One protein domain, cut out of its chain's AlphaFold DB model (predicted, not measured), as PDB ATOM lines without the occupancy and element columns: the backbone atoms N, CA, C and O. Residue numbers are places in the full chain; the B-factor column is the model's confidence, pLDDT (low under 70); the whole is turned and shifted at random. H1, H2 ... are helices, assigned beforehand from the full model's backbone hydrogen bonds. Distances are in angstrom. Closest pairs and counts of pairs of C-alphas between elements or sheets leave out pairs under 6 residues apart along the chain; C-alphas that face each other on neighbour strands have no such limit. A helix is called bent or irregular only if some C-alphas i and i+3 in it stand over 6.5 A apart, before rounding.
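What this domain is: This is residues 2 to 167 of the 179 residues of an uncharacterized protein of Aquimarina intermedia (UniProt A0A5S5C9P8). Long helices lie lengthwise in a ring that is nearly closed: H1 folds back on itself into two arms, H1a and H1b, then H4, H5 and H6 lead round, with H6 coming back near H1a. H3 runs along the outside beside H4 and H5, and the little helix H2 sits at one end. The printed part has 166 residues with six named helices, H1 to H6 in chain order, and no named strand; the class is all helix. It is compact, with a radius of gyration of the C-alphas of 16.0 A and spans of 44 by 34 by 29 A.

Where its parts are: Begin with the longest helix, H1, residues 2 to 43. By its hydrogen bonds it was assigned as one helix, but it is bent: C-alphas 18 and 21 are 9.4 A apart. Find C-alpha 2 at (16.414, -32.488, 11.174); from there H1a runs 24.6 A to residue 18. H1b, residues 21 to 43, is 32.7 A long and irregular, C-alphas 22 and 25 being 7.7 A apart, with a kink of 35 degrees near residue 28. Next come H2, residues 53 to 56, 5.1 A; H3, residues 59 to 79, 30.2 A; and H4, residues 87 to 109, 32.7 A. H5, residues 116 to 140, starts at (28.351, -46.683, 7.110), is 34.9 A long and only just irregular, with C-alphas 131 and 134 6.7 A apart. H6, residues 143 to 166, runs 34.2 A to C-alpha 166 at (22.091, -41.396, 1.702).

How they stand to each other: Look first at Asn 12 and Ile 27, the closest C-alphas of H1a and H1b, 5.9 A apart: the arms touch, opposite ways at a shallow tilt of 21 degrees. H1b touches H4, the same way at 24 degrees, a shallow tilt, closest at the C-alphas of Gly 28 and Phe 89, 4.7 A. H5 is the hub. With residues 116 to 127 alone it touches H4 in a hairpin, closest at the C-alphas of Tyr 108 and Gly 116, 5.1 A. With residues 127 to 138 alone it touches H3, closest at the C-alphas of Ile 75 and Ala 131, 6.7 A. H3, H4 and H5 are an up and down bundle, each running against the one before it. H5 and H6 are also a hairpin, with the C-alphas of Ala 122 and Ala 156 closest at 4.2 A. H6 and H1a are near each other, while H6 is apart from H3 and H4. H2 is close to H4 but not clearly touching, at 6.9 A between the C-alphas of Glu 55 and Ile 109. Every O i to N i+4 pair is within hydrogen-bond range in H1a, H3, H4 and H6, against 16 of 19 in H1b and 18 of 21 in H5; H2 is too short for such a pair.

The domain as a whole: The two C-alphas farthest apart, those of Ser 49 and Asn 142, are 46.8 A from each other. The printed part has no cut and no long link; the links H2 to H3 and H5 to H6 are tight. Its mean pLDDT is 83.8, and you will find values under 70 at residues 46 to 56, 111 to 116 and 167.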
ATOM      1  N   TYR A   2      15.117 -33.057  11.597       77.19
ATOM      2  CA  TYR A   2      16.414 -32.488  11.174       77.19
ATOM      3  C   TYR A   2      16.621 -30.983  11.450       77.19
ATOM      4  O   TYR A   2      17.627 -30.656  12.073       77.19
ATOM      5  N   PRO A   3      15.697 -30.063  11.083       82.69
ATOM      6  CA  PRO A   3      15.906 -28.636  11.347       82.69
ATOM      7  C   PRO A   3      15.984 -28.318  12.842       82.69
ATOM      8  O   PRO A   3      16.746 -27.450  13.230       82.69
ATOM      9  N   LEU A   4      15.267 -29.065  13.688       86.31
ATOM     10  CA  LEU A   4      15.283 -28.875  15.139       86.31
ATOM     11  C   LEU A   4      16.657 -29.217  15.733       86.31
ATOM     12  O   LEU A   4      17.169 -28.461  16.547       86.31
ATOM     13  N   ILE A   5      17.273 -30.320  15.296       86.19
ATOM     14  CA  ILE A   5      18.618 -30.727  15.741       86.19
ATOM     15  C   ILE A   5      19.664 -29.686  15.329       86.19
ATOM     16  O   ILE A   5      20.508 -29.313  16.139       86.19
ATOM     17  N   ILE A   6      19.563 -29.180  14.096       86.44
ATOM     18  CA  ILE A   6      20.444 -28.124  13.581       86.44
ATOM     19  C   ILE A   6      20.258 -26.826  14.381       86.44
ATOM     20  O   ILE A   6      21.230 -26.188  14.757       86.44
ATOM     21  N   THR A   7      19.021 -26.442  14.705       87.44
ATOM     22  CA  THR A   7      18.774 -25.256  15.536       87.44
ATOM     23  C   THR A   7      19.360 -25.407  16.939       87.44
ATOM     24  O   THR A   7      19.940 -24.451  17.445       87.44
ATOM     25  N   ILE A   8      19.250 -26.585  17.565       90.06
ATOM     26  CA  ILE A   8      19.821 -26.819  18.902       90.06
ATOM     27  C   ILE A   8      21.342 -26.665  18.883       90.06
ATOM     28  O   ILE A   8      21.864 -25.989  19.768       90.06
ATOM     29  N   ILE A   9      22.040 -27.251  17.901       88.69
ATOM     30  CA  ILE A   9      23.504 -27.137  17.854       88.69
ATOM     31  C   ILE A   9      23.939 -25.698  17.565       88.69
ATOM     32  O   ILE A   9      24.809 -25.196  18.251       88.69
ATOM     33  N   ILE A  10      23.248 -24.976  16.671       88.44
ATOM     34  CA  ILE A  10      23.581 -23.573  16.377       88.44
ATOM     35  C   ILE A  10      23.428 -22.706  17.629       88.44
ATOM     36  O   ILE A  10      24.279 -21.867  17.913       88.44
ATOM     37  N   ILE A  11      22.346 -22.890  18.394       90.94
ATOM     38  CA  ILE A  11      22.170 -22.169  19.662       90.94
ATOM     39  C   ILE A  11      23.291 -22.547  20.633       90.94
ATOM     40  O   ILE A  11      23.803 -21.678  21.332       90.94
ATOM     41  N   ASN A  12      23.679 -23.821  20.675       90.12
ATOM     42  CA  ASN A  12      24.772 -24.273  21.519       90.12
ATOM     43  C   ASN A  12      26.106 -23.606  21.151       90.12
ATOM     44  O   ASN A  12      26.728 -23.021  22.032       90.12
ATOM     45  N   ASP A  13      26.478 -23.601  19.873       87.62
ATOM     46  CA  ASP A  13      27.717 -22.995  19.379       87.62
ATOM     47  C   ASP A  13      27.769 -21.496  19.688       87.62
ATOM     48  O   ASP A  13      28.795 -20.978  20.120       87.62
ATOM     49  N   ILE A  14      26.640 -20.793  19.539       88.62
ATOM     50  CA  ILE A  14      26.536 -19.375  19.909       88.62
ATOM     51  C   ILE A  14      26.797 -19.182  21.407       88.62
ATOM     52  O   ILE A  14      27.472 -18.225  21.787       88.62
ATOM     53  N   LEU A  15      26.267 -20.058  22.266       88.12
ATOM     54  CA  LEU A  15      26.476 -19.971  23.715       88.12
ATOM     55  C   LEU A  15      27.928 -20.264  24.102       88.12
ATOM     56  O   LEU A  15      28.466 -19.551  24.949       88.12
ATOM     57  N   VAL A  16      28.555 -21.258  23.463       86.12
ATOM     58  CA  VAL A  16      29.977 -21.583  23.650       86.12
ATOM     59  C   VAL A  16      30.844 -20.383  23.269       86.12
ATOM     60  O   VAL A  16      31.609 -19.911  24.103       86.12
ATOM     61  N   LEU A  17      30.656 -19.838  22.062       85.25
ATOM     62  CA  LEU A  17      31.428 -18.703  21.538       85.25
ATOM     63  C   LEU A  17      31.196 -17.392  22.296       85.25
ATOM     64  O   LEU A  17      32.024 -16.484  22.227       85.25
ATOM     65  N   SER A  18      30.046 -17.246  22.955       87.00
ATOM     66  CA  SER A  18      29.729 -16.028  23.702       87.00
ATOM     67  C   SER A  18      30.466 -15.986  25.035       87.00
ATOM     68  O   SER A  18      31.115 -14.988  25.336       87.00
ATOM     69  N   ASP A  19      30.295 -17.027  25.854       84.00
ATOM     70  CA  ASP A  19      30.905 -17.140  27.182       84.00
ATOM     71  C   ASP A  19      30.694 -18.569  27.720       84.00
ATOM     72  O   ASP A  19      29.664 -18.879  28.335       84.00
ATOM     73  N   PHE A  20      31.649 -19.460  27.439       84.44
ATOM     74  CA  PHE A  20      31.541 -20.881  27.776       84.44
ATOM     75  C   PHE A  20      31.291 -21.124  29.271       84.44
ATOM     76  O   PHE A  20      30.418 -21.924  29.616       84.44
ATOM     77  N   ASP A  21      32.006 -20.426  30.158       84.06
ATOM     78  CA  ASP A  21      31.891 -20.612  31.611       84.06
ATOM     79  C   ASP A  21      30.518 -20.146  32.116       84.06
ATOM     80  O   ASP A  21      29.780 -20.890  32.774       84.06
ATOM     81  N   ARG A  22      30.092 -18.944  31.708       86.94
ATOM     82  CA  ARG A  22      28.801 -18.383  32.126       86.94
ATOM     83  C   ARG A  22      27.611 -19.202  31.633       86.94
ATOM     84  O   ARG A  22      26.617 -19.340  32.354       86.94
ATOM     85  N   TYR A  23      27.673 -19.713  30.404       88.81
ATOM     86  CA  TYR A  23      26.574 -20.461  29.792       88.81
ATOM     87  C   TYR A  23      26.696 -21.977  29.954       88.81
ATOM     88  O   TYR A  23      25.823 -22.699  29.462       88.81
ATOM     89  N   PHE A  24      27.689 -22.471  30.699       86.81
ATOM     90  CA  PHE A  24      27.968 -23.900  30.827       86.81
ATOM     91  C   PHE A  24      26.745 -24.726  31.245       86.81
ATOM     92  O   PHE A  24      26.515 -25.809  30.718       86.81
ATOM     93  N   ASN A  25      25.894 -24.209  32.134       87.62
ATOM     94  CA  ASN A  25      24.667 -24.907  32.541       87.62
ATOM     95  C   ASN A  25      23.662 -25.067  31.389       87.62
ATOM     96  O   ASN A  25      23.034 -26.115  31.259       87.62
ATOM     97  N   PHE A  26      23.514 -24.049  30.536       89.94
ATOM     98  CA  PHE A  26      22.646 -24.123  29.358       89.94
ATOM     99  C   PHE A  26      23.238 -25.070  28.314       89.94
ATOM    100  O   PHE A  26      22.532 -25.940  27.805       89.94
ATOM    101  N   ILE A  27      24.546 -24.964  28.065       88.88
ATOM    102  CA  ILE A  27      25.301 -25.888  27.204       88.88
ATOM    103  C   ILE A  27      25.112 -27.328  27.703       88.88
ATOM    104  O   ILE A  27      24.772 -28.220  26.928       88.88
ATOM    105  N   GLY A  28      25.203 -27.518  29.018       88.38
ATOM    106  CA  GLY A  28      24.980 -28.749  29.768       88.38
ATOM    107  C   GLY A  28      23.616 -29.403  29.597       88.38
ATOM    108  O   GLY A  28      23.489 -30.594  29.859       88.38
ATOM    109  N   VAL A  29      22.604 -28.665  29.144       91.31
ATOM    110  CA  VAL A  29      21.274 -29.200  28.817       91.31
ATOM    111  C   VAL A  29      21.107 -29.365  27.307       91.31
ATOM    112  O   VAL A  29      20.556 -30.371  26.854       91.31
ATOM    113  N   LEU A  30      21.605 -28.409  26.520       91.56
ATOM    114  CA  LEU A  30      21.476 -28.416  25.063       91.56
ATOM    115  C   LEU A  30      22.283 -29.545  24.406       91.56
ATOM    116  O   LEU A  30      21.738 -30.227  23.539       91.56
ATOM    117  N   LEU A  31      23.535 -29.781  24.824       90.50
ATOM    118  CA  LEU A  31      24.377 -30.849  24.261       90.50
ATOM    119  C   LEU A  31      23.756 -32.238  24.465       90.50
ATOM    120  O   LEU A  31      23.591 -32.968  23.486       90.50
ATOM    121  N   PRO A  32      23.351 -32.625  25.693       92.81
ATOM    122  CA  PRO A  32      22.706 -33.916  25.897       92.81
ATOM    123  C   PRO A  32      21.414 -34.067  25.108       92.81
ATOM    124  O   PRO A  32      21.155 -35.135  24.555       92.81
ATOM    125  N   LEU A  33      20.615 -32.999  25.011       92.38
ATOM    126  CA  LEU A  33      19.394 -33.005  24.214       92.38
ATOM    127  C   LEU A  33      19.702 -33.253  22.729       92.38
ATOM    128  O   LEU A  33      19.054 -34.093  22.101       92.38
ATOM    129  N   TYR A  34      20.719 -32.577  22.187       91.69
ATOM    130  CA  TYR A  34      21.218 -32.796  20.831       91.69
ATOM    131  C   TYR A  34      21.657 -34.251  20.610       91.69
ATOM    132  O   TYR A  34      21.234 -34.874  19.630       91.69
ATOM    133  N   TYR A  35      22.437 -34.828  21.529       91.44
ATOM    134  CA  TYR A  35      22.889 -36.217  21.418       91.44
ATOM    135  C   TYR A  35      21.744 -37.215  21.491       91.44
ATOM    136  O   TYR A  35      21.682 -38.126  20.670       91.44
ATOM    137  N   ILE A  36      20.799 -37.035  22.414       90.56
ATOM    138  CA  ILE A  36      19.635 -37.916  22.541       90.56
ATOM    139  C   ILE A  36      18.791 -37.877  21.263       90.56
ATOM    140  O   ILE A  36      18.409 -38.929  20.750       90.56
ATOM    141  N   LEU A  37      18.535 -36.688  20.708       89.88
ATOM    142  CA  LEU A  37      17.777 -36.542  19.461       89.88
ATOM    143  C   LEU A  37      18.518 -37.152  18.264       89.88
ATOM    144  O   LEU A  37      17.902 -37.826  17.436       89.88
ATOM    145  N   SER A  38      19.835 -36.967  18.191       88.19
ATOM    146  CA  SER A  38      20.670 -37.546  17.133       88.19
ATOM    147  C   SER A  38      20.717 -39.076  17.227       88.19
ATOM    148  O   SER A  38      20.575 -39.779  16.223       88.19
ATOM    149  N   SER A  39      20.815 -39.625  18.438       89.00
ATOM    150  CA  SER A  39      20.692 -41.064  18.693       89.00
ATOM    151  C   SER A  39      19.307 -41.603  18.348       89.00
ATOM    152  O   SER A  39      19.194 -42.696  17.797       89.00
ATOM    153  N   TYR A  40      18.245 -40.837  18.611       88.00
ATOM    154  CA  TYR A  40      16.880 -41.206  18.239       88.00
ATOM    155  C   TYR A  40      16.699 -41.332  16.722       88.00
ATOM    156  O   TYR A  40      16.054 -42.268  16.252       88.00
ATOM    157  N   LEU A  41      17.325 -40.456  15.932       85.44
ATOM    158  CA  LEU A  41      17.349 -40.613  14.474       85.44
ATOM    159  C   LEU A  41      18.156 -41.834  14.028       85.44
ATOM    160  O   LEU A  41      17.797 -42.489  13.055       85.44
ATOM    161  N   LEU A  42      19.236 -42.168  14.735       83.19
ATOM    162  CA  LEU A  42      20.031 -43.364  14.453       83.19
ATOM    163  C   LEU A  42      19.289 -44.655  14.819       83.19
ATOM    164  O   LEU A  42      19.501 -45.676  14.169       83.19
ATOM    165  N   LEU A  43      18.392 -44.624  15.807       78.31
ATOM    166  CA  LEU A  43      17.637 -45.791  16.273       78.31
ATOM    167  C   LEU A  43      16.820 -46.462  15.160       78.31
ATOM    168  O   LEU A  43      16.751 -47.688  15.134       78.31
ATOM    169  N   SER A  44      16.296 -45.718  14.176       74.69
ATOM    170  CA  SER A  44      15.629 -46.327  13.009       74.69
ATOM    171  C   SER A  44      16.568 -47.174  12.139       74.69
ATOM    172  O   SER A  44      16.117 -48.050  11.401       74.69
ATOM    173  N   TYR A  45      17.877 -46.945  12.238       73.38
ATOM    174  CA  TYR A  45      18.926 -47.711  11.562       73.38
ATOM    175  C   TYR A  45      19.514 -48.819  12.464       73.38
ATOM    176  O   TYR A  45      20.109 -49.791  11.978       73.38
ATOM    177  N   VAL A  46      19.296 -48.730  13.781       67.44
ATOM    178  CA  VAL A  46      19.716 -49.719  14.783       67.44
ATOM    179  C   VAL A  46      18.618 -50.772  14.965       67.44
ATOM    180  O   VAL A  46      17.699 -50.630  15.761       67.44
ATOM    181  N   SER A  47      18.721 -51.892  14.243       61.09
ATOM    182  CA  SER A  47      17.920 -53.084  14.554       61.09
ATOM    183  C   SER A  47      18.697 -53.985  15.511       61.09
ATOM    184  O   SER A  47      19.699 -54.592  15.127       61.09
ATOM    185  N   VAL A  48      18.208 -54.104  16.747       57.00
ATOM    186  CA  VAL A  48      18.818 -54.887  17.843       57.00
ATOM    187  C   VAL A  48      18.856 -56.402  17.545       57.00
ATOM    188  O   VAL A  48      19.570 -57.164  18.187       57.00
ATOM    189  N   SER A  49      18.128 -56.860  16.521       54.41
ATOM    190  CA  SER A  49      17.890 -58.280  16.231       54.41
ATOM    191  C   SER A  49      19.108 -59.061  15.695       54.41
ATOM    192  O   SER A  49      19.074 -60.291  15.704       54.41
ATOM    193  N   LYS A  50      20.186 -58.408  15.223       55.88
ATOM    194  CA  LYS A  50      21.347 -59.094  14.601       55.88
ATOM    195  C   LYS A  50      22.704 -58.480  14.966       55.88
ATOM    196  O   LYS A  50      23.500 -58.166  14.081       55.88
ATOM    197  N   ILE A  51      22.979 -58.305  16.257       59.94
ATOM    198  CA  ILE A  51      24.293 -57.836  16.725       59.94
ATOM    199  C   ILE A  51      25.314 -58.981  16.630       59.94
ATOM    200  O   ILE A  51      25.136 -60.044  17.225       59.94
ATOM    201  N   ARG A  52      26.405 -58.768  15.885       62.62
ATOM    202  CA  ARG A  52      27.552 -59.686  15.829       62.62
ATOM    203  C   ARG A  52      28.551 -59.335  16.928       62.62
ATOM    204  O   ARG A  52      29.501 -58.594  16.696       62.62
ATOM    205  N   TYR A  53      28.370 -59.904  18.118       64.12
ATOM    206  CA  TYR A  53      29.244 -59.658  19.278       64.12
ATOM    207  C   TYR A  53      30.742 -59.869  18.987       64.12
ATOM    208  O   TYR A  53      31.581 -59.153  19.522       64.12
ATOM    209  N   LYS A  54      31.092 -60.788  18.077       63.78
ATOM    210  CA  LYS A  54      32.486 -61.054  17.682       63.78
ATOM    211  C   LYS A  54      33.177 -59.855  17.011       63.78
ATOM    212  O   LYS A  54      34.384 -59.708  17.147       63.78
ATOM    213  N   GLU A  55      32.431 -59.005  16.306       67.75
ATOM    214  CA  GLU A  55      32.967 -57.790  15.669       67.75
ATOM    215  C   GLU A  55      33.089 -56.635  16.682       67.75
ATOM    216  O   GLU A  55      34.019 -55.838  16.594       67.75
ATOM    217  N   VAL A  56      32.213 -56.595  17.698       69.62
ATOM    218  CA  VAL A  56      32.262 -55.622  18.810       69.62
ATOM    219  C   VAL A  56      33.508 -55.826  19.677       69.62
ATOM    220  O   VAL A  56      34.148 -54.859  20.071       69.62
ATOM    221  N   PHE A  57      33.896 -57.077  19.927       74.06
ATOM    222  CA  PHE A  57      35.100 -57.427  20.692       74.06
ATOM    223  C   PHE A  57      36.370 -57.539  19.828       74.06
ATOM    224  O   PHE A  57      37.346 -58.173  20.227       74.06
ATOM    225  N   SER A  58      36.379 -56.933  18.638       79.06
ATOM    226  CA  SER A  58      37.592 -56.852  17.823       79.06
ATOM    227  C   SER A  58      38.684 -56.044  18.550       79.06
ATOM    228  O   SER A  58      38.376 -55.000  19.134       79.06
ATOM    229  N   PRO A  59      39.966 -56.452  18.488       76.81
ATOM    230  CA  PRO A  59      41.064 -55.735  19.140       76.81
ATOM    231  C   PRO A  59      41.126 -54.248  18.771       76.81
ATOM    232  O   PRO A  59      41.298 -53.403  19.645       76.81
ATOM    233  N   SER A  60      40.915 -53.903  17.496       78.44
ATOM    234  CA  SER A  60      40.932 -52.508  17.030       78.44
ATOM    235  C   SER A  60      39.824 -51.662  17.664       78.44
ATOM    236  O   SER A  60      40.032 -50.490  17.969       78.44
ATOM    237  N   VAL A  61      38.655 -52.264  17.891       78.00
ATOM    238  CA  VAL A  61      37.500 -51.607  18.516       78.00
ATOM    239  C   VAL A  61      37.755 -51.373  19.997       78.00
ATOM    240  O   VAL A  61      37.476 -50.289  20.508       78.00
ATOM    241  N   LEU A  62      38.318 -52.372  20.677       81.81
ATOM    242  CA  LEU A  62      38.687 -52.262  22.084       81.81
ATOM    243  C   LEU A  62      39.723 -51.159  22.285       81.81
ATOM    244  O   LEU A  62      39.511 -50.291  23.124       81.81
ATOM    245  N   ILE A  63      40.786 -51.135  21.473       86.19
ATOM    246  CA  ILE A  63      41.815 -50.087  21.533       86.19
ATOM    247  C   ILE A  63      41.187 -48.703  21.332       86.19
ATOM    248  O   ILE A  63      41.430 -47.808  22.136       86.19
ATOM    249  N   GLY A  64      40.335 -48.535  20.313       83.06
ATOM    250  CA  GLY A  64      39.634 -47.270  20.078       83.06
ATOM    251  C   GLY A  64      38.751 -46.857  21.258       83.06
ATOM    252  O   GLY A  64      38.801 -45.713  21.697       83.06
ATOM    253  N   THR A  65      37.999 -47.800  21.828       83.50
ATOM    254  CA  THR A  65      37.128 -47.549  22.988       83.50
ATOM    255  C   THR A  65      37.937 -47.139  24.218       83.50
ATOM    256  O   THR A  65      37.593 -46.159  24.876       83.50
ATOM    257  N   PHE A  66      39.039 -47.837  24.508       87.44
ATOM    258  CA  PHE A  66      39.951 -47.472  25.594       87.44
ATOM    259  C   PHE A  66      40.557 -46.086  25.387       87.44
ATOM    260  O   PHE A  66      40.659 -45.330  26.348       87.44
ATOM    261  N   LEU A  67      40.908 -45.730  24.150       88.12
ATOM    262  CA  LEU A  67      41.464 -44.418  23.829       88.12
ATOM    263  C   LEU A  67      40.442 -43.295  24.059       88.12
ATOM    264  O   LEU A  67      40.780 -42.284  24.666       88.12
ATOM    265  N   VAL A  68      39.187 -43.489  23.639       87.50
ATOM    266  CA  VAL A  68      38.100 -42.521  23.873       87.50
ATOM    267  C   VAL A  68      37.805 -42.375  25.366       87.50
ATOM    268  O   VAL A  68      37.667 -41.254  25.856       87.50
ATOM    269  N   LEU A  69      37.751 -43.486  26.109       88.12
ATOM    270  CA  LEU A  69      37.573 -43.461  27.562       88.12
ATOM    271  C   LEU A  69      38.721 -42.712  28.241       88.12
ATOM    272  O   LEU A  69      38.472 -41.793  29.016       88.12
ATOM    273  N   TYR A  70      39.967 -43.059  27.915       89.75
ATOM    274  CA  TYR A  70      41.157 -42.407  28.456       89.75
ATOM    275  C   TYR A  70      41.167 -40.901  28.178       89.75
ATOM    276  O   TYR A  70      41.403 -40.108  29.090       89.75
ATOM    277  N   LEU A  71      40.868 -40.505  26.939       89.50
ATOM    278  CA  LEU A  71      40.789 -39.103  26.543       89.50
ATOM    279  C   LEU A  71      39.713 -38.368  27.348       89.50
ATOM    280  O   LEU A  71      39.983 -37.314  27.918       89.50
ATOM    281  N   THR A  72      38.525 -38.965  27.468       87.62
ATOM    282  CA  THR A  72      37.413 -38.385  28.232       87.62
ATOM    283  C   THR A  72      37.780 -38.207  29.703       87.62
ATOM    284  O   THR A  72      37.567 -37.132  30.256       87.62
ATOM    285  N   PHE A  73      38.385 -39.220  30.334       88.12
ATOM    286  CA  PHE A  73      38.855 -39.123  31.719       88.12
ATOM    287  C   PHE A  73      39.941 -38.061  31.896       88.12
ATOM    288  O   PHE A  73      39.902 -37.332  32.881       88.12
ATOM    289  N   SER A  74      40.875 -37.953  30.949       89.62
ATOM    290  CA  SER A  74      41.976 -36.983  31.017       89.62
ATOM    291  C   SER A  74      41.485 -35.540  30.905       89.62
ATOM    292  O   SER A  74      41.999 -34.651  31.572       89.62
ATOM    293  N   ILE A  75      40.472 -35.293  30.074       87.62
ATOM    294  CA  ILE A  75      39.889 -33.955  29.926       87.62
ATOM    295  C   ILE A  75      38.985 -33.643  31.108       87.62
ATOM    296  O   ILE A  75      39.035 -32.545  31.654       87.62
ATOM    297  N   PHE A  76      38.192 -34.617  31.549       86.56
ATOM    298  CA  PHE A  76      37.347 -34.442  32.717       86.56
ATOM    299  C   PHE A  76      38.175 -34.129  33.966       86.56
ATOM    300  O   PHE A  76      37.823 -33.211  34.696       86.56
ATOM    301  N   SER A  77      39.297 -34.820  34.194       87.25
ATOM    302  CA  SER A  77      40.179 -34.529  35.330       87.25
ATOM    303  C   SER A  77      40.838 -33.154  35.244       87.25
ATOM    304  O   SER A  77      41.085 -32.550  36.283       87.25
ATOM    305  N   LEU A  78      41.090 -32.643  34.035       86.62
ATOM    306  CA  LEU A  78      41.595 -31.286  33.834       86.62
ATOM    307  C   LEU A  78      40.535 -30.251  34.237       86.62
ATOM    308  O   LEU A  78      40.810 -29.325  34.990       86.62
ATOM    309  N   VAL A  79      39.307 -30.446  33.759       83.62
ATOM    310  CA  VAL A  79      38.239 -29.441  33.797       83.62
ATOM    311  C   VAL A  79      37.407 -29.489  35.094       83.62
ATOM    312  O   VAL A  79      36.746 -28.509  35.447       83.62
ATOM    313  N   ILE A  80      37.442 -30.595  35.850       81.94
ATOM    314  CA  ILE A  80      36.604 -30.805  37.048       81.94
ATOM    315  C   ILE A  80      36.772 -29.712  38.107       81.94
ATOM    316  O   ILE A  80      35.801 -29.355  38.775       81.94
ATOM    317  N   ASP A  81      37.982 -29.167  38.253       82.44
ATOM    318  CA  ASP A  81      38.252 -28.150  39.263       82.44
ATOM    319  C   ASP A  81      37.628 -26.794  38.920       82.44
ATOM    320  O   ASP A  81      37.223 -26.062  39.826       82.44
ATOM    321  N   VAL A  82      37.507 -26.495  37.625       81.38
ATOM    322  CA  VAL A  82      36.878 -25.277  37.101       81.38
ATOM    323  C   VAL A  82      35.354 -25.401  37.161       81.38
ATOM    324  O   VAL A  82      34.661 -24.474  37.565       81.38
ATOM    325  N   LEU A  83      34.821 -26.589  36.867       80.00
ATOM    326  CA  LEU A  83      33.381 -26.842  36.784       80.00
ATOM    327  C   LEU A  83      32.738 -27.341  38.087       80.00
ATOM    328  O   LEU A  83      31.676 -27.962  38.034       80.00
ATOM    329  N   LYS A  84      33.324 -27.084  39.266       77.50
ATOM    330  CA  LYS A  84      32.853 -27.648  40.555       77.50
ATOM    331  C   LYS A  84      31.357 -27.472  40.822       77.50
ATOM    332  O   LYS A  84      30.718 -28.381  41.345       77.50
ATOM    333  N   ASN A  85      30.787 -26.338  40.419       79.81
ATOM    334  CA  ASN A  85      29.367 -26.031  40.619       79.81
ATOM    335  C   ASN A  85      28.438 -26.677  39.573       79.81
ATOM    336  O   ASN A  85      27.224 -26.699  39.765       79.81
ATOM    337  N   SER A  86      28.998 -27.236  38.499       85.50
ATOM    338  CA  SER A  86      28.267 -27.744  37.333       85.50
ATOM    339  C   SER A  86      28.706 -29.151  36.907       85.50
ATOM    340  O   SER A  86      28.384 -29.599  35.805       85.50
ATOM    341  N   ILE A  87      29.380 -29.894  37.795       85.81
ATOM    342  CA  ILE A  87      29.858 -31.266  37.544       85.81
ATOM    343  C   ILE A  87      28.728 -32.173  37.038       85.81
ATOM    344  O   ILE A  87      28.939 -32.978  36.133       85.81
ATOM    345  N   GLY A  88      27.513 -32.026  37.578       86.81
ATOM    346  CA  GLY A  88      26.356 -32.817  37.148       86.81
ATOM    347  C   GLY A  88      26.042 -32.660  35.656       86.81
ATOM    348  O   GLY A  88      25.782 -33.653  34.976       86.81
ATOM    349  N   PHE A  89      26.144 -31.440  35.124       88.25
ATOM    350  CA  PHE A  89      25.954 -31.168  33.699       88.25
ATOM    351  C   PHE A  89      27.093 -31.738  32.849       88.25
ATOM    352  O   PHE A  89      26.835 -32.320  31.799       88.25
ATOM    353  N   ALA A  90      28.338 -31.659  33.327       87.12
ATOM    354  CA  ALA A  90      29.481 -32.270  32.650       87.12
ATOM    355  C   ALA A  90      29.336 -33.802  32.547       87.12
ATOM    356  O   ALA A  90      29.532 -34.377  31.477       87.12
ATOM    357  N   ILE A  91      28.916 -34.465  33.630       89.06
ATOM    358  CA  ILE A  91      28.649 -35.913  33.634       89.06
ATOM    359  C   ILE A  91      27.508 -36.256  32.669       89.06
ATOM    360  O   ILE A  91      27.597 -37.245  31.942       89.06
ATOM    361  N   LEU A  92      26.451 -35.439  32.626       91.50
ATOM    362  CA  LEU A  92      25.327 -35.638  31.711       91.50
ATOM    363  C   LEU A  92      25.755 -35.520  30.237       91.50
ATOM    364  O   LEU A  92      25.356 -36.353  29.418       91.50
ATOM    365  N   ILE A  93      26.598 -34.536  29.903       90.69
ATOM    366  CA  ILE A  93      27.215 -34.404  28.574       90.69
ATOM    367  C   ILE A  93      28.010 -35.665  28.231       90.69
ATOM    368  O   ILE A  93      27.789 -36.260  27.180       90.69
ATOM    369  N   ILE A  94      28.884 -36.118  29.130       90.69
ATOM    370  CA  ILE A  94      29.721 -37.298  28.892       90.69
ATOM    371  C   ILE A  94      28.860 -38.550  28.675       90.69
ATOM    372  O   ILE A  94      29.058 -39.283  27.705       90.69
ATOM    373  N   ALA A  95      27.874 -38.790  29.539       91.38
ATOM    374  CA  ALA A  95      27.000 -39.956  29.441       91.38
ATOM    375  C   ALA A  95      26.195 -39.969  28.129       91.38
ATOM    376  O   ALA A  95      26.089 -41.004  27.466       91.38
ATOM    377  N   SER A  96      25.654 -38.815  27.730       92.38
ATOM    378  CA  SER A  96      24.894 -38.676  26.482       92.38
ATOM    379  C   SER A  96      25.779 -38.779  25.234       92.38
ATOM    380  O   SER A  96      25.368 -39.413  24.259       92.38
ATOM    381  N   LEU A  97      27.013 -38.267  25.281       90.75
ATOM    382  CA  LEU A  97      28.012 -38.454  24.229       90.75
ATOM    383  C   LEU A  97      28.347 -39.941  24.047       90.75
ATOM    384  O   LEU A  97      28.287 -40.445  22.927       90.75
ATOM    385  N   PHE A  98      28.630 -40.675  25.129       91.12
ATOM    386  CA  PHE A  98      28.889 -42.120  25.049       91.12
ATOM    387  C   PHE A  98      27.698 -42.898  24.490       91.12
ATOM    388  O   PHE A  98      27.887 -43.821  23.696       91.12
ATOM    389  N   TYR A  99      26.473 -42.513  24.855       90.62
ATOM    390  CA  TYR A  99      25.266 -43.100  24.277       90.62
ATOM    391  C   TYR A  99      25.194 -42.873  22.759       90.62
ATOM    392  O   TYR A  99      24.991 -43.823  22.000       90.62
ATOM    393  N   TYR A 100      25.438 -41.642  22.299       90.19
ATOM    394  CA  TYR A 100      25.483 -41.303  20.876       90.19
ATOM    395  C   TYR A 100      26.582 -42.045  20.109       90.19
ATOM    396  O   TYR A 100      26.317 -42.616  19.045       90.19
ATOM    397  N   LEU A 101      27.792 -42.115  20.666       89.62
ATOM    398  CA  LEU A 101      28.896 -42.880  20.087       89.62
ATOM    399  C   LEU A 101      28.556 -44.370  20.001       89.62
ATOM    400  O   LEU A 101      28.811 -44.993  18.971       89.62
ATOM    401  N   GLY A 102      27.909 -44.925  21.028       86.38
ATOM    402  CA  GLY A 102      27.407 -46.296  21.023       86.38
ATOM    403  C   GLY A 102      26.420 -46.552  19.881       86.38
ATOM    404  O   GLY A 102      26.582 -47.520  19.134       86.38
ATOM    405  N   CYS A 103      25.444 -45.661  19.681       87.56
ATOM    406  CA  CYS A 103      24.505 -45.746  18.558       87.56
ATOM    407  C   CYS A 103      25.223 -45.686  17.201       87.56
ATOM    408  O   CYS A 103      24.988 -46.542  16.346       87.56
ATOM    409  N   CYS A 104      26.133 -44.727  17.016       87.00
ATOM    410  CA  CYS A 104      26.944 -44.603  15.802       87.00
ATOM    411  C   CYS A 104      27.731 -45.887  15.516       87.00
ATOM    412  O   CYS A 104      27.729 -46.417  14.402       87.00
ATOM    413  N   PHE A 105      28.363 -46.431  16.550       83.25
ATOM    414  CA  PHE A 105      29.188 -47.619  16.448       83.25
ATOM    415  C   PHE A 105      28.379 -48.876  16.099       83.25
ATOM    416  O   PHE A 105      28.790 -49.665  15.244       83.25
ATOM    417  N   MET A 106      27.184 -49.034  16.679       80.81
ATOM    418  CA  MET A 106      26.263 -50.117  16.316       80.81
ATOM    419  C   MET A 106      25.840 -50.051  14.845       80.81
ATOM    420  O   MET A 106      25.780 -51.088  14.177       80.81
ATOM    421  N   VAL A 107      25.568 -48.851  14.320       80.44
ATOM    422  CA  VAL A 107      25.225 -48.677  12.901       80.44
ATOM    423  C   VAL A 107      26.416 -49.018  12.001       80.44
ATOM    424  O   VAL A 107      26.231 -49.688  10.981       80.44
ATOM    425  N   TYR A 108      27.632 -48.628  12.397       79.12
ATOM    426  CA  TYR A 108      28.861 -48.927  11.663       79.12
ATOM    427  C   TYR A 108      29.157 -50.435  11.589       79.12
ATOM    428  O   TYR A 108      29.284 -50.971  10.486       79.12
ATOM    429  N   ILE A 109      29.198 -51.139  12.730       74.25
ATOM    430  CA  ILE A 109      29.505 -52.585  12.784       74.25
ATOM    431  C   ILE A 109      28.561 -53.394  11.906       74.25
ATOM    432  O   ILE A 109      28.968 -54.352  11.254       74.25
ATOM    433  N   ARG A 110      27.283 -53.011  11.866       71.06
ATOM    434  CA  ARG A 110      26.282 -53.767  11.120       71.06
ATOM    435  C   ARG A 110      26.621 -53.858   9.628       71.06
ATOM    436  O   ARG A 110      26.146 -54.797   8.991       71.06
ATOM    437  N   ASN A 111      27.394 -52.907   9.082       66.94
ATOM    438  CA  ASN A 111      27.833 -52.838   7.682       66.94
ATOM    439  C   ASN A 111      26.703 -53.151   6.670       66.94
ATOM    440  O   ASN A 111      26.914 -53.764   5.628       66.94
ATOM    441  N   GLN A 112      25.459 -52.796   7.024       63.16
ATOM    442  CA  GLN A 112      24.249 -53.055   6.226       63.16
ATOM    443  C   GLN A 112      23.798 -51.829   5.435       63.16
ATOM    444  O   GLN A 112      22.861 -51.921   4.642       63.16
ATOM    445  N   TYR A 113      24.453 -50.692   5.644       63.31
ATOM    446  CA  TYR A 113      24.144 -49.437   4.981       63.31
ATOM    447  C   TYR A 113      25.303 -49.060   4.081       63.31
ATOM    448  O   TYR A 113      26.462 -49.061   4.511       63.31
ATOM    449  N   SER A 114      24.982 -48.727   2.830       58.88
ATOM    450  CA  SER A 114      25.971 -48.124   1.954       58.88
ATOM    451  C   SER A 114      26.433 -46.845   2.653       58.88
ATOM    452  O   SER A 114      25.610 -46.066   3.131       58.88
ATOM    453  N   HIS A 115      27.744 -46.648   2.755       67.75
ATOM    454  CA  HIS A 115      28.336 -45.487   3.420       67.75
ATOM    455  C   HIS A 115      28.292 -45.454   4.962       67.75
ATOM    456  O   HIS A 115      28.410 -44.382   5.551       67.75
ATOM    457  N   GLY A 116      28.220 -46.608   5.641       68.94
ATOM    458  CA  GLY A 116      28.351 -46.683   7.110       68.94
ATOM    459  C   GLY A 116      29.620 -46.024   7.682       68.94
ATOM    460  O   GLY A 116      29.611 -45.542   8.812       68.94
ATOM    461  N   TYR A 117      30.688 -45.908   6.886       78.25
ATOM    462  CA  TYR A 117      31.916 -45.201   7.261       78.25
ATOM    463  C   TYR A 117      31.719 -43.688   7.486       78.25
ATOM    464  O   TYR A 117      32.474 -43.098   8.253       78.25
ATOM    465  N   TYR A 118      30.694 -43.052   6.897       84.94
ATOM    466  CA  TYR A 118      30.391 -41.637   7.161       84.94
ATOM    467  C   TYR A 118      29.952 -41.394   8.609       84.94
ATOM    468  O   TYR A 118      30.331 -40.378   9.185       84.94
ATOM    469  N   ILE A 119      29.226 -42.335   9.224       85.94
ATOM    470  CA  ILE A 119      28.899 -42.257  10.655       85.94
ATOM    471  C   ILE A 119      30.155 -42.351  11.509       85.94
ATOM    472  O   ILE A 119      30.265 -41.642  12.501       85.94
ATOM    473  N   LEU A 120      31.098 -43.220  11.137       85.38
ATOM    474  CA  LEU A 120      32.335 -43.368  11.896       85.38
ATOM    475  C   LEU A 120      33.148 -42.068  11.860       85.38
ATOM    476  O   LEU A 120      33.604 -41.608  12.901       85.38
ATOM    477  N   ILE A 121      33.263 -41.442  10.683       86.38
ATOM    478  CA  ILE A 121      33.923 -40.136  10.527       86.38
ATOM    479  C   ILE A 121      33.218 -39.071  11.375       86.38
ATOM    480  O   ILE A 121      33.882 -38.332  12.097       86.38
ATOM    481  N   ALA A 122      31.883 -39.025  11.343       89.81
ATOM    482  CA  ALA A 122      31.110 -38.093  12.159       89.81
ATOM    483  C   ALA A 122      31.306 -38.322  13.669       89.81
ATOM    484  O   ALA A 122      31.462 -37.367  14.422       89.81
ATOM    485  N   ALA A 123      31.339 -39.579  14.118       89.31
ATOM    486  CA  ALA A 123      31.558 -39.937  15.518       89.31
ATOM    487  C   ALA A 123      32.967 -39.554  16.001       89.31
ATOM    488  O   ALA A 123      33.117 -39.020  17.101       89.31
ATOM    489  N   ILE A 124      33.990 -39.782  15.172       88.94
ATOM    490  CA  ILE A 124      35.373 -39.381  15.464       88.94
ATOM    491  C   ILE A 124      35.475 -37.856  15.542       88.94
ATOM    492  O   ILE A 124      35.999 -37.341  16.526       88.94
ATOM    493  N   GLY A 125      34.930 -37.139  14.553       90.12
ATOM    494  CA  GLY A 125      34.924 -35.675  14.542       90.12
ATOM    495  C   GLY A 125      34.215 -35.092  15.764       90.12
ATOM    496  O   GLY A 125      34.784 -34.261  16.460       90.12
ATOM    497  N   CYS A 126      33.037 -35.619  16.104       90.81
ATOM    498  CA  CYS A 126      32.292 -35.225  17.300       90.81
ATOM    499  C   CYS A 126      33.097 -35.468  18.589       90.81
ATOM    500  O   CYS A 126      33.210 -34.574  19.424       90.81
ATOM    501  N   THR A 127      33.720 -36.642  18.743       89.12
ATOM    502  CA  THR A 127      34.556 -36.946  19.922       89.12
ATOM    503  C   THR A 127      35.732 -35.980  20.032       89.12
ATOM    504  O   THR A 127      36.044 -35.500  21.116       89.12
ATOM    505  N   MET A 128      36.375 -35.678  18.904       89.94
ATOM    506  CA  MET A 128      37.520 -34.780  18.838       89.94
ATOM    507  C   MET A 128      37.143 -33.336  19.195       89.94
ATOM    508  O   MET A 128      37.823 -32.723  20.012       89.94
ATOM    509  N   VAL A 129      36.036 -32.824  18.654       91.38
ATOM    510  CA  VAL A 129      35.500 -31.491  18.981       91.38
ATOM    511  C   VAL A 129      35.179 -31.393  20.470       91.38
ATOM    512  O   VAL A 129      35.693 -30.510  21.148       91.38
ATOM    513  N   ASN A 130      34.422 -32.350  21.013       89.12
ATOM    514  CA  ASN A 130      34.056 -32.363  22.434       89.12
ATOM    515  C   ASN A 130      35.257 -32.525  23.367       89.12
ATOM    516  O   ASN A 130      35.203 -32.105  24.519       89.12
ATOM    517  N   ALA A 131      36.329 -33.147  22.883       88.31
ATOM    518  CA  ALA A 131      37.556 -33.278  23.636       88.31
ATOM    519  C   ALA A 131      38.350 -31.960  23.672       88.31
ATOM    520  O   ALA A 131      38.861 -31.551  24.712       88.31
ATOM    521  N   MET A 132      38.461 -31.289  22.527       88.69
ATOM    522  CA  MET A 132      39.282 -30.088  22.395       88.69
ATOM    523  C   MET A 132      38.587 -28.832  22.922       88.69
ATOM    524  O   MET A 132      39.260 -27.978  23.487       88.69
ATOM    525  N   LEU A 133      37.267 -28.725  22.777       89.25
ATOM    526  CA  LEU A 133      36.503 -27.511  23.069       89.25
ATOM    527  C   LEU A 133      36.609 -27.056  24.538       89.25
ATOM    528  O   LEU A 133      36.996 -25.912  24.757       89.25
ATOM    529  N   PRO A 134      36.420 -27.914  25.562       86.25
ATOM    530  CA  PRO A 134      36.598 -27.493  26.955       86.25
ATOM    531  C   PRO A 134      38.038 -27.077  27.276       86.25
ATOM    532  O   PRO A 134      38.261 -26.162  28.058       86.25
ATOM    533  N   VAL A 135      39.030 -27.749  26.682       86.56
ATOM    534  CA  VAL A 135      40.451 -27.432  26.897       86.56
ATOM    535  C   VAL A 135      40.798 -26.086  26.265       86.56
ATOM    536  O   VAL A 135      41.505 -25.275  26.858       86.56
ATOM    537  N   GLN A 136      40.289 -25.854  25.062       89.38
ATOM    538  CA  GLN A 136      40.486 -24.628  24.317       89.38
ATOM    539  C   GLN A 136      39.868 -23.432  25.047       89.38
ATOM    540  O   GLN A 136      40.589 -22.488  25.362       89.38
ATOM    541  N   GLU A 137      38.576 -23.505  25.365       85.44
ATOM    542  CA  GLU A 137      37.819 -22.393  25.953       85.44
ATOM    543  C   GLU A 137      38.276 -22.063  27.383       85.44
ATOM    544  O   GLU A 137      38.302 -20.900  27.777       85.44
ATOM    545  N   LEU A 138      38.695 -23.065  28.169       83.88
ATOM    546  CA  LEU A 138      39.081 -22.846  29.568       83.88
ATOM    547  C   LEU A 138      40.573 -22.551  29.781       83.88
ATOM    548  O   LEU A 138      40.916 -21.974  30.813       83.88
ATOM    549  N   TYR A 139      41.466 -22.946  28.863       82.38
ATOM    550  CA  TYR A 139      42.918 -22.859  29.103       82.38
ATOM    551  C   TYR A 139      43.726 -22.141  28.021       82.38
ATOM    552  O   TYR A 139      44.711 -21.488  28.365       82.38
ATOM    553  N   TYR A 140      43.382 -22.275  26.736       79.75
ATOM    554  CA  TYR A 140      44.258 -21.820  25.645       79.75
ATOM    555  C   TYR A 140      43.752 -20.584  24.901       79.75
ATOM    556  O   TYR A 140      44.588 -19.791  24.471       79.75
ATOM    557  N   ASN A 141      42.432 -20.428  24.740       81.06
ATOM    558  CA  ASN A 141      41.756 -19.318  24.055       81.06
ATOM    559  C   ASN A 141      42.527 -18.797  22.817       81.06
ATOM    560  O   ASN A 141      42.866 -17.619  22.686       81.06
ATOM    561  N   ASN A 142      42.911 -19.730  21.947       86.12
ATOM    562  CA  ASN A 142      43.691 -19.500  20.737       86.12
ATOM    563  C   ASN A 142      42.819 -19.594  19.475       86.12
ATOM    564  O   ASN A 142      42.363 -20.679  19.114       86.12
ATOM    565  N   SER A 143      42.713 -18.498  18.726       84.00
ATOM    566  CA  SER A 143      41.838 -18.396  17.550       84.00
ATOM    567  C   SER A 143      42.102 -19.432  16.445       84.00
ATOM    568  O   SER A 143      41.194 -19.762  15.683       84.00
ATOM    569  N   PHE A 144      43.327 -19.960  16.325       85.44
ATOM    570  CA  PHE A 144      43.621 -21.018  15.351       85.44
ATOM    571  C   PHE A 144      42.957 -22.346  15.734       85.44
ATOM    572  O   PHE A 144      42.417 -23.046  14.875       85.44
ATOM    573  N   LEU A 145      42.988 -22.688  17.026       85.25
ATOM    574  CA  LEU A 145      42.347 -23.894  17.540       85.25
ATOM    575  C   LEU A 145      40.825 -23.784  17.450       85.25
ATOM    576  O   LEU A 145      40.197 -24.760  17.054       85.25
ATOM    577  N   ASP A 146      40.252 -22.601  17.688       86.44
ATOM    578  CA  ASP A 146      38.816 -22.365  17.496       86.44
ATOM    579  C   ASP A 146      38.404 -22.660  16.056       86.44
ATOM    580  O   ASP A 146      37.559 -23.518  15.803       86.44
ATOM    581  N   ALA A 147      39.060 -22.014  15.086       87.00
ATOM    582  CA  ALA A 147      38.750 -22.208  13.673       87.00
ATOM    583  C   ALA A 147      38.828 -23.689  13.269       87.00
ATOM    584  O   ALA A 147      37.991 -24.174  12.504       87.00
ATOM    585  N   PHE A 148      39.803 -24.423  13.807       89.81
ATOM    586  CA  PHE A 148      39.968 -25.849  13.565       89.81
ATOM    587  C   PHE A 148      38.862 -26.704  14.204       89.81
ATOM    588  O   PHE A 148      38.324 -27.593  13.537       89.81
ATOM    589  N   ILE A 149      38.490 -26.426  15.456       90.62
ATOM    590  CA  ILE A 149      37.417 -27.125  16.177       90.62
ATOM    591  C   ILE A 149      36.088 -26.920  15.447       90.62
ATOM    592  O   ILE A 149      35.459 -27.903  15.055       90.62
ATOM    593  N   TYR A 150      35.706 -25.674  15.160       89.19
ATOM    594  CA  TYR A 150      34.429 -25.376  14.504       89.19
ATOM    595  C   TYR A 150      34.378 -25.890  13.060       89.19
ATOM    596  O   TYR A 150      33.357 -26.420  12.623       89.19
ATOM    597  N   SER A 151      35.489 -25.831  12.313       89.62
ATOM    598  CA  SER A 151      35.558 -26.455  10.981       89.62
ATOM    599  C   SER A 151      35.358 -27.969  11.056       89.62
ATOM    600  O   SER A 151      34.647 -28.547  10.232       89.62
ATOM    601  N   THR A 152      35.972 -28.618  12.049       92.12
ATOM    602  CA  THR A 152      35.837 -30.062  12.268       92.12
ATOM    603  C   THR A 152      34.406 -30.427  12.649       92.12
ATOM    604  O   THR A 152      33.887 -31.419  12.135       92.12
ATOM    605  N   ASP A 153      33.747 -29.614  13.476       90.62
ATOM    606  CA  ASP A 153      32.360 -29.838  13.882       90.62
ATOM    607  C   ASP A 153      31.390 -29.746  12.697       90.62
ATOM    608  O   ASP A 153      30.629 -30.682  12.430       90.62
ATOM    609  N   VAL A 154      31.519 -28.700  11.874       89.44
ATOM    610  CA  VAL A 154      30.727 -28.551  10.642       89.44
ATOM    611  C   VAL A 154      30.944 -29.741   9.706       89.44
ATOM    612  O   VAL A 154      29.983 -30.304   9.174       89.44
ATOM    613  N   ILE A 155      32.194 -30.178   9.512       90.62
ATOM    614  CA  ILE A 155      32.506 -31.345   8.677       90.62
ATOM    615  C   ILE A 155      31.866 -32.615   9.254       90.62
ATOM    616  O   ILE A 155      31.244 -33.380   8.508       90.62
ATOM    617  N   ALA A 156      31.978 -32.845  10.564       89.38
ATOM    618  CA  ALA A 156      31.383 -33.994  11.240       89.38
ATOM    619  C   ALA A 156      29.857 -34.013  11.071       89.38
ATOM    620  O   ALA A 156      29.287 -35.048  10.702       89.38
ATOM    621  N   MET A 157      29.204 -32.862  11.239       87.94
ATOM    622  CA  MET A 157      27.767 -32.712  11.029       87.94
ATOM    623  C   MET A 157      27.367 -32.962   9.568       87.94
ATOM    624  O   MET A 157      26.373 -33.645   9.310       87.94
ATOM    625  N   LEU A 158      28.146 -32.483   8.593       88.06
ATOM    626  CA  LEU A 158      27.890 -32.750   7.175       88.06
ATOM    627  C   LEU A 158      27.984 -34.244   6.849       88.06
ATOM    628  O   LEU A 158      27.140 -34.759   6.114       88.06
ATOM    629  N   PHE A 159      28.967 -34.960   7.402       88.69
ATOM    630  CA  PHE A 159      29.064 -36.413   7.239       88.69
ATOM    631  C   PHE A 159      27.893 -37.149   7.892       88.69
ATOM    632  O   PHE A 159      27.336 -38.063   7.278       88.69
ATOM    633  N   TYR A 160      27.476 -36.717   9.083       87.12
ATOM    634  CA  TYR A 160      26.307 -37.258   9.769       87.12
ATOM    635  C   TYR A 160      25.024 -37.068   8.946       87.12
ATOM    636  O   TYR A 160      24.307 -38.030   8.662       87.12
ATOM    637  N   LEU A 161      24.768 -35.850   8.464       86.56
ATOM    638  CA  LEU A 161      23.607 -35.547   7.629       86.56
ATOM    639  C   LEU A 161      23.658 -36.298   6.292       86.56
ATOM    640  O   LEU A 161      22.653 -36.849   5.839       86.56
ATOM    641  N   LYS A 162      24.838 -36.368   5.666       85.12
ATOM    642  CA  LYS A 162      25.041 -37.113   4.419       85.12
ATOM    643  C   LYS A 162      24.749 -38.594   4.609       85.12
ATOM    644  O   LYS A 162      24.153 -39.189   3.713       85.12
ATOM    645  N   PHE A 163      25.118 -39.177   5.751       85.25
ATOM    646  CA  PHE A 163      24.699 -40.529   6.095       85.25
ATOM    647  C   PHE A 163      23.176 -40.618   6.186       85.25
ATOM    648  O   PHE A 163      22.593 -41.430   5.481       85.25
ATOM    649  N   LEU A 164      22.517 -39.770   6.977       83.12
ATOM    650  CA  LEU A 164      21.063 -39.841   7.179       83.12
ATOM    651  C   LEU A 164      20.274 -39.751   5.862       83.12
ATOM    652  O   LEU A 164      19.318 -40.496   5.661       83.12
ATOM    653  N   ILE A 165      20.710 -38.888   4.938       81.69
ATOM    654  CA  ILE A 165      20.070 -38.712   3.626       81.69
ATOM    655  C   ILE A 165      20.386 -39.875   2.673       81.69
ATOM    656  O   ILE A 165      19.519 -40.303   1.912       81.69
ATOM    657  N   ARG A 166      21.630 -40.378   2.666       77.06
ATOM    658  CA  ARG A 166      22.091 -41.396   1.702       77.06
ATOM    659  C   ARG A 166      22.025 -42.830   2.213       77.06
ATOM    660  O   ARG A 166      22.333 -43.734   1.439       77.06
ATOM    661  N   ALA A 167      21.651 -43.054   3.469       67.44
ATOM    662  CA  ALA A 167      21.565 -44.376   4.076       67.44
ATOM    663  C   ALA A 167      20.428 -45.192   3.449       67.44
ATOM    664  O   ALA A 167      19.346 -45.359   4.007       67.44
TER     665      ALA A 167